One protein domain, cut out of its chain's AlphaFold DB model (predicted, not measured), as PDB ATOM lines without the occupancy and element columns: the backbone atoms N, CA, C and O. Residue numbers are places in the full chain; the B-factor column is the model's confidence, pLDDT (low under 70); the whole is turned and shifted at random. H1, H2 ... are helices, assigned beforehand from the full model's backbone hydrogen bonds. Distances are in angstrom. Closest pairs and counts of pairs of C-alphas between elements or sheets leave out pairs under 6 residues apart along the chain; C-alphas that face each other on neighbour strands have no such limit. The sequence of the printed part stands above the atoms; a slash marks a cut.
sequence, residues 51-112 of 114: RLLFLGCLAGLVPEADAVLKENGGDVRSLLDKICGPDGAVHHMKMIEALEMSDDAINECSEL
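What this domain is: This is residues 51 to 112 of the 114 residues of the protein "Putative secreted protein" of Amblyomma cajennense (UniProt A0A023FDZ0). H4, the longest helix, runs side by side with H2 through residues 94 to 99; H1 makes a steep corner with H2 at their tight link, and H3 and H5 pack on H1 at opposite ends of the cluster. The 62 printed residues include five named helices, H1 to H5 in order, and no named strand: all helix. The whole is compact, radius of gyration of the C-alphas 10.5 A, spanning 29 by 19 by 17 A.

How they stand to each other: H4, residues 88 to 99, touches H2, residues 63 to 71, at a shallow tilt of 29 degrees, opposite ways; the closest C-alphas, Glu 64 and Ala 98, are 5.0 A apart. The hub H1, residues 51 to 61, touches H3, residues 76 to 83, H5, residues 103 to 110, closest C-alphas Phe 54 and Cys 109 at 5.5 A, and H2 only at the corner. H3 and H5 are apart. In H1 to H5 every O i to N i+4 pair is within hydrogen-bond range.

Where its parts are: H4 is 16.5 A long, H1 15.6 A. C-alpha 51 begins H1 at (135.500, 149.171, 171.079); C-alpha 110 ends H5 at (139.644, 153.886, 163.590).

The domain as a whole: The printed part has no cut, the four links are tight, and no printed residue is under 70 in pLDDT.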
ATOM      1  N   ARG A  51     134.330 149.320 170.197       92.94
ATOM      2  CA  ARG A  51     135.500 149.171 171.079       92.94
ATOM      3  C   ARG A  51     136.162 147.804 170.937       92.94
ATOM      4  O   ARG A  51     137.387 147.711 170.894       92.94
ATOM      5  N   LEU A  52     135.358 146.741 170.851       94.19
ATOM      6  CA  LEU A  52     135.853 145.382 170.621       94.19
ATOM      7  C   LEU A  52     136.474 145.238 169.229       94.19
ATOM      8  O   LEU A  52     137.523 144.610 169.095       94.19
ATOM      9  N   LEU A  53     135.847 145.821 168.206       93.88
ATOM     10  CA  LEU A  53     136.352 145.794 166.837       93.88
ATOM     11  C   LEU A  53     137.692 146.525 166.729       93.88
ATOM     12  O   LEU A  53     138.638 145.977 166.168       93.88
ATOM     13  N   PHE A  54     137.788 147.705 167.337       93.69
ATOM     14  CA  PHE A  54     139.003 148.508 167.381       93.69
ATOM     15  C   PHE A  54     140.154 147.762 168.066       93.69
ATOM     16  O   PHE A  54     141.210 147.565 167.468       93.69
ATOM     17  N   LEU A  55     139.939 147.256 169.285       93.88
ATOM     18  CA  LEU A  55     140.966 146.505 170.017       93.88
ATOM     19  C   LEU A  55     141.368 145.205 169.307       93.88
ATOM     20  O   LEU A  55     142.542 144.835 169.310       93.88
ATOM     21  N   GLY A  56     140.408 144.511 168.689       93.44
ATOM     22  CA  GLY A  56     140.683 143.306 167.909       93.44
ATOM     23  C   GLY A  56     141.499 143.598 166.650       93.44
ATOM     24  O   GLY A  56     142.419 142.848 166.332       93.44
ATOM     25  N   CYS A  57     141.198 144.701 165.963       95.31
ATOM     26  CA  CYS A  57     141.960 145.167 164.808       95.31
ATOM     27  C   CYS A  57     143.405 145.506 165.197       95.31
ATOM     28  O   CYS A  57     144.340 144.995 164.578       95.31
ATOM     29  N   LEU A  58     143.599 146.258 166.285       94.31
ATOM     30  CA  LEU A  58     144.930 146.607 166.783       94.31
ATOM     31  C   LEU A  58     145.758 145.372 167.136       94.31
ATOM     32  O   LEU A  58     146.914 145.283 166.739       94.31
ATOM     33  N   ALA A  59     145.169 144.381 167.810       93.69
ATOM     34  CA  ALA A  59     145.854 143.119 168.088       93.69
ATOM     35  C   ALA A  59     146.171 142.310 166.812       93.69
ATOM     36  O   ALA A  59     147.091 141.499 166.799       93.69
ATOM     37  N   GLY A  60     145.429 142.507 165.722       92.62
ATOM     38  CA  GLY A  60     145.725 141.875 164.436       92.62
ATOM     39  C   GLY A  60     146.891 142.521 163.683       92.62
ATOM     40  O   GLY A  60     147.601 141.823 162.957       92.62
ATOM     41  N   LEU A  61     147.082 143.832 163.849       93.50
ATOM     42  CA  LEU A  61     148.055 144.627 163.090       93.50
ATOM     43  C   LEU A  61     149.335 144.942 163.873       93.50
ATOM     44  O   LEU A  61     150.402 145.053 163.270       93.50
ATOM     45  N   VAL A  62     149.244 145.058 165.200       94.38
ATOM     46  CA  VAL A  62     150.342 145.478 166.076       94.38
ATOM     47  C   VAL A  62     150.726 144.328 167.017       94.38
ATOM     48  O   VAL A  62     149.968 144.003 167.938       94.38
ATOM     49  N   PRO A  63     151.905 143.702 166.827       93.75
ATOM     50  CA  PRO A  63     152.368 142.594 167.667       93.75
ATOM     51  C   PRO A  63     152.427 142.928 169.164       93.75
ATOM     52  O   PRO A  63     152.164 142.073 170.010       93.75
ATOM     53  N   GLU A  64     152.758 144.167 169.508       93.88
ATOM     54  CA  GLU A  64     152.823 144.656 170.882       93.88
ATOM     55  C   GLU A  64     151.422 144.737 171.511       93.88
ATOM     56  O   GLU A  64     151.238 144.336 172.662       93.88
ATOM     57  N   ALA A  65     150.407 145.160 170.751       92.12
ATOM     58  CA  ALA A  65     149.019 145.168 171.213       92.12
ATOM     59  C   ALA A  65     148.483 143.738 171.411       92.12
ATOM     60  O   ALA A  65     147.792 143.460 172.396       92.12
ATOM     61  N   ASP A  66     148.860 142.804 170.533       94.38
ATOM     62  CA  ASP A  66     148.578 141.369 170.696       94.38
ATOM     63  C   ASP A  66     149.251 140.783 171.948       94.38
ATOM     64  O   ASP A  66     148.652 139.986 172.677       94.38
ATOM     65  N   ALA A  67     150.478 141.206 172.256       93.88
ATOM     66  CA  ALA A  67     151.150 140.806 173.489       93.88
ATOM     67  C   ALA A  67     150.377 141.294 174.726       93.88
ATOM     68  O   ALA A  67     150.102 140.494 175.626       93.88
ATOM     69  N   VAL A  68     149.938 142.558 174.737       92.88
ATOM     70  CA  VAL A  68     149.091 143.107 175.811       92.88
ATOM     71  C   VAL A  68     147.778 142.329 175.929       92.88
ATOM     72  O   VAL A  68     147.352 142.004 177.043       92.88
ATOM     73  N   LEU A  69     147.148 141.968 174.812       93.56
ATOM     74  CA  LEU A  69     145.942 141.139 174.801       93.56
ATOM     75  C   LEU A  69     146.189 139.767 175.444       93.56
ATOM     76  O   LEU A  69     145.436 139.345 176.330       93.56
ATOM     77  N   LYS A  70     147.266 139.083 175.054       93.44
ATOM     78  CA  LYS A  70     147.638 137.758 175.578       93.44
ATOM     79  C   LYS A  70     147.986 137.787 177.062       93.44
ATOM     80  O   LYS A  70     147.515 136.921 177.801       93.44
ATOM     81  N   GLU A  71     148.719 138.799 177.524       91.31
ATOM     82  CA  GLU A  71     148.983 139.023 178.956       91.31
ATOM     83  C   GLU A  71     147.693 139.168 179.770       91.31
ATOM     84  O   GLU A  71     147.646 138.839 180.957       91.31
ATOM     85  N   ASN A  72     146.628 139.645 179.125       87.50
ATOM     86  CA  ASN A  72     145.346 139.894 179.757       87.50
ATOM     87  C   ASN A  72     144.319 138.774 179.581       87.50
ATOM     88  O   ASN A  72     143.181 138.961 180.009       87.50
ATOM     89  N   GLY A  73     144.726 137.605 179.077       86.31
ATOM     90  CA  GLY A  73     143.875 136.419 178.936       86.31
ATOM     91  C   GLY A  73     143.553 136.049 177.489       86.31
ATOM     92  O   GLY A  73     142.892 135.038 177.266       86.31
ATOM     93  N   GLY A  74     144.026 136.831 176.514       87.12
ATOM     94  CA  GLY A  74     143.859 136.563 175.082       87.12
ATOM     95  C   GLY A  74     142.472 136.891 174.525       87.12
ATOM     96  O   GLY A  74     142.248 136.722 173.332       87.12
ATOM     97  N   ASP A  75     141.549 137.355 175.369       93.50
ATOM     98  CA  ASP A  75     140.195 137.735 174.982       93.50
ATOM     99  C   ASP A  75     140.041 139.259 174.960       93.50
ATOM    100  O   ASP A  75     140.337 139.951 175.941       93.50
ATOM    101  N   VAL A  76     139.569 139.777 173.826       93.44
ATOM    102  CA  VAL A  76     139.457 141.222 173.582       93.44
ATOM    103  C   VAL A  76     138.442 141.850 174.527       93.44
ATOM    104  O   VAL A  76     138.648 142.967 175.001       93.44
ATOM    105  N   ARG A  77     137.378 141.118 174.871       94.12
ATOM    106  CA  ARG A  77     136.358 141.606 175.798       94.12
ATOM    107  C   ARG A  77     136.885 141.702 177.220       94.12
ATOM    108  O   ARG A  77     136.693 142.726 177.862       94.12
ATOM    109  N   SER A  78     137.649 140.711 177.671       92.50
ATOM    110  CA  SER A  78     138.327 140.773 178.967       92.50
ATOM    111  C   SER A  78     139.320 141.934 179.055       92.50
ATOM    112  O   SER A  78     139.416 142.578 180.101       92.50
ATOM    113  N   LEU A  79     140.052 142.223 177.976       93.19
ATOM    114  CA  LEU A  79     140.931 143.389 177.931       93.19
ATOM    115  C   LEU A  79     140.134 144.700 177.979       93.19
ATOM    116  O   LEU A  79     140.509 145.599 178.730       93.19
ATOM    117  N   LEU A  80     139.028 144.796 177.239       93.81
ATOM    118  CA  LEU A  80     138.143 145.961 177.270       93.81
ATOM    119  C   LEU A  80     137.569 146.202 178.674       93.81
ATOM    120  O   LEU A  80     137.628 147.325 179.172       93.81
ATOM    121  N   ASP A  81     137.089 145.150 179.340       93.81
ATOM    122  CA  ASP A  81     136.566 145.220 180.710       93.81
ATOM    123  C   ASP A  81     137.628 145.713 181.698       93.81
ATOM    124  O   ASP A  81     137.323 146.439 182.644       93.81
ATOM    125  N   LYS A  82     138.893 145.340 181.476       92.25
ATOM    126  CA  LYS A  82     140.015 145.835 182.274       92.25
ATOM    127  C   LYS A  82     140.299 147.300 181.988       92.25
ATOM    128  O   LYS A  82     140.419 148.047 182.948       92.25
ATOM    129  N   ILE A  83     140.372 147.710 180.719       92.69
ATOM    130  CA  ILE A  83     140.638 149.100 180.299       92.69
ATOM    131  C   ILE A  83     139.552 150.057 180.802       92.69
ATOM    132  O   ILE A  83     139.875 151.140 181.279       92.69
ATOM    133  N   CYS A  84     138.281 149.659 180.739       93.31
ATOM    134  CA  CYS A  84     137.155 150.481 181.190       93.31
ATOM    135  C   CYS A  84     136.725 150.197 182.640       93.31
ATOM    136  O   CYS A  84     135.731 150.745 183.119       93.31
ATOM    137  N   GLY A  85     137.457 149.329 183.338       90.75
ATOM    138  CA  GLY A  85     137.196 148.933 184.714       90.75
ATOM    139  C   GLY A  85     137.844 149.852 185.759       90.75
ATOM    140  O   GLY A  85     138.523 150.823 185.425       90.75
ATOM    141  N   PRO A  86     137.677 149.534 187.056       85.00
ATOM    142  CA  PRO A  86     138.185 150.350 188.165       85.00
ATOM    143  C   PRO A  86     139.716 150.521 188.179       85.00
ATOM    144  O   PRO A  86     140.196 151.546 188.654       85.00
ATOM    145  N   ASP A  87     140.467 149.572 187.608       82.75
ATOM    146  CA  ASP A  87     141.932 149.627 187.458       82.75
ATOM    147  C   ASP A  87     142.370 149.950 186.012       82.75
ATOM    148  O   ASP A  87     143.493 149.656 185.586       82.75
ATOM    149  N   GLY A  88     141.476 150.570 185.239       86.56
ATOM    150  CA  GLY A  88     141.623 150.775 183.801       86.56
ATOM    151  C   GLY A  88     142.832 151.577 183.362       86.56
ATOM    152  O   GLY A  88     143.425 151.272 182.330       86.56
ATOM    153  N   ALA A  89     143.280 152.528 184.182       87.38
ATOM    154  CA  ALA A  89     144.414 153.387 183.856       87.38
ATOM    155  C   ALA A  89     145.696 152.595 183.543       87.38
ATOM    156  O   ALA A  89     146.426 152.950 182.622       87.38
ATOM    157  N   VAL A  90     145.964 151.503 184.268       89.31
ATOM    158  CA  VAL A  90     147.177 150.694 184.059       89.31
ATOM    159  C   VAL A  90     147.122 149.965 182.718       89.31
ATOM    160  O   VAL A  90     148.096 149.955 181.969       89.31
ATOM    161  N   HIS A  91     145.977 149.364 182.408       89.06
ATOM    162  CA  HIS A  91     145.785 148.616 181.167       89.06
ATOM    163  C   HIS A  91     145.703 149.541 179.954       89.06
ATOM    164  O   HIS A  91     146.247 149.216 178.901       89.06
ATOM    165  N   HIS A  92     145.095 150.713 180.127       88.19
ATOM    166  CA  HIS A  92     145.050 151.753 179.115       88.19
ATOM    167  C   HIS A  92     146.457 152.265 178.784       88.19
ATOM    168  O   HIS A  92     146.830 152.275 177.617       88.19
ATOM    169  N   MET A  93     147.278 152.595 179.789       89.25
ATOM    170  CA  MET A  93     148.660 153.039 179.553       89.25
ATOM    171  C   MET A  93     149.498 151.984 178.829       89.25
ATOM    172  O   MET A  93     150.195 152.321 177.880       89.25
ATOM    173  N   LYS A  94     149.389 150.707 179.220       90.25
ATOM    174  CA  LYS A  94     150.075 149.611 178.518       90.25
ATOM    175  C   LYS A  94     149.661 149.500 177.051       90.25
ATOM    176  O   LYS A  94     150.495 149.204 176.205       90.25
ATOM    177  N   MET A  95     148.377 149.706 176.761       89.62
ATOM    178  CA  MET A  95     147.887 149.702 175.386       89.62
ATOM    179  C   MET A  95     148.416 150.913 174.610       89.62
ATOM    180  O   MET A  95     148.887 150.740 173.498       89.62
ATOM    181  N   ILE A  96     148.420 152.113 175.197       89.31
ATOM    182  CA  ILE A  96     149.003 153.304 174.556       89.31
ATOM    183  C   ILE A  96     150.489 153.084 174.243       89.31
ATOM    184  O   ILE A  96     150.923 153.359 173.131       89.31
ATOM    185  N   GLU A  97     151.259 152.552 175.193       91.31
ATOM    186  CA  GLU A  97     152.688 152.262 175.012       91.31
ATOM    187  C   GLU A  97     152.923 151.247 173.883       91.31
ATOM    188  O   GLU A  97     153.790 151.443 173.037       91.31
ATOM    189  N   ALA A  98     152.095 150.200 173.804       90.06
ATOM    190  CA  ALA A  98     152.149 149.228 172.713       90.06
ATOM    191  C   ALA A  98     151.849 149.841 171.331       90.06
ATOM    192  O   ALA A  98     152.224 149.272 170.308       90.06
ATOM    193  N   LEU A  99     151.176 150.991 171.291       89.69
ATOM    194  CA  LEU A  99     150.753 151.662 170.067       89.69
ATOM    195  C   LEU A  99     151.583 152.910 169.732       89.69
ATOM    196  O   LEU A  99     151.338 153.505 168.688       89.69
ATOM    197  N   GLU A 100     152.573 153.284 170.552       88.00
ATOM    198  CA  GLU A 100     153.321 154.554 170.452       88.00
ATOM    199  C   GLU A 100     153.943 154.806 169.065       88.00
ATOM    200  O   GLU A 100     154.111 155.949 168.650       88.00
ATOM    201  N   MET A 101     154.272 153.739 168.333       86.00
ATOM    202  CA  MET A 101     154.894 153.798 167.005       86.00
ATOM    203  C   MET A 101     153.991 153.246 165.891       86.00
ATOM    204  O   MET A 101     154.483 152.933 164.805       86.00
ATOM    205  N   SER A 102     152.691 153.100 166.156       89.06
ATOM    206  CA  SER A 102     151.738 152.381 165.297       89.06
ATOM    207  C   SER A 102     150.583 153.267 164.816       89.06
ATOM    208  O   SER A 102     149.449 152.801 164.701       89.06
ATOM    209  N   ASP A 103     150.870 154.536 164.511       87.62
ATOM    210  CA  ASP A 103     149.880 155.527 164.056       87.62
ATOM    211  C   ASP A 103     149.060 155.039 162.850       87.62
ATOM    212  O   ASP A 103     147.847 155.235 162.799       87.62
ATOM    213  N   ASP A 104     149.696 154.341 161.905       90.25
ATOM    214  CA  ASP A 104     149.020 153.784 160.727       90.25
ATOM    215  C   ASP A 104     147.960 152.742 161.115       90.25
ATOM    216  O   ASP A 104     146.846 152.766 160.594       90.25
ATOM    217  N   ALA A 105     148.272 151.868 162.079       88.31
ATOM    218  CA  ALA A 105     147.330 150.864 162.567       88.31
ATOM    219  C   ALA A 105     146.183 151.506 163.361       88.31
ATOM    220  O   ALA A 105     145.041 151.068 163.245       88.31
ATOM    221  N   ILE A 106     146.461 152.562 164.134       88.12
ATOM    222  CA  ILE A 106     145.416 153.333 164.821       88.12
ATOM    223  C   ILE A 106     144.460 153.944 163.794       88.12
ATOM    224  O   ILE A 106     143.246 153.814 163.958       88.12
ATOM    225  N   ASN A 107     144.983 154.569 162.738       89.06
ATOM    226  CA  ASN A 107     144.169 155.179 161.689       89.06
ATOM    227  C   ASN A 107     143.309 154.131 160.971       89.06
ATOM    228  O   ASN A 107     142.091 154.285 160.919       89.06
ATOM    229  N   GLU A 108     143.916 153.033 160.510       91.31
ATOM    230  CA  GLU A 108     143.201 151.953 159.816       91.31
ATOM    231  C   GLU A 108     142.098 151.343 160.694       91.31
ATOM    232  O   GLU A 108     140.961 151.171 160.254       91.31
ATOM    233  N   CYS A 109     142.391 151.070 161.968       90.31
ATOM    234  CA  CYS A 109     141.398 150.512 162.881       90.31
ATOM    235  C   CYS A 109     140.314 151.525 163.280       90.31
ATOM    236  O   CYS A 109     139.189 151.118 163.575       90.31
ATOM    237  N   SER A 110     140.617 152.827 163.281       87.88
ATOM    238  CA  SER A 110     139.644 153.886 163.590       87.88
ATOM    239  C   SER A 110     138.613 154.073 162.477       87.88
ATOM    240  O   SER A 110     137.481 154.457 162.755       87.88
ATOM    241  N   GLU A 111     138.951 153.747 161.227       89.94
ATOM    242  CA  GLU A 111     137.995 153.768 160.108       89.94
ATOM    243  C   GLU A 111     136.889 152.703 160.239       89.94
ATOM    244  O   GLU A 111     135.865 152.772 159.555       89.94
ATOM    245  N   LEU A 112     137.072 151.715 161.123       83.75
ATOM    246  CA  LEU A 112     136.128 150.616 161.330       83.75
ATOM    247  C   LEU A 112     135.003 150.940 162.328       83.75
ATOM    248  O   LEU A 112     134.073 150.142 162.452       83.75
TER     249      LEU A 112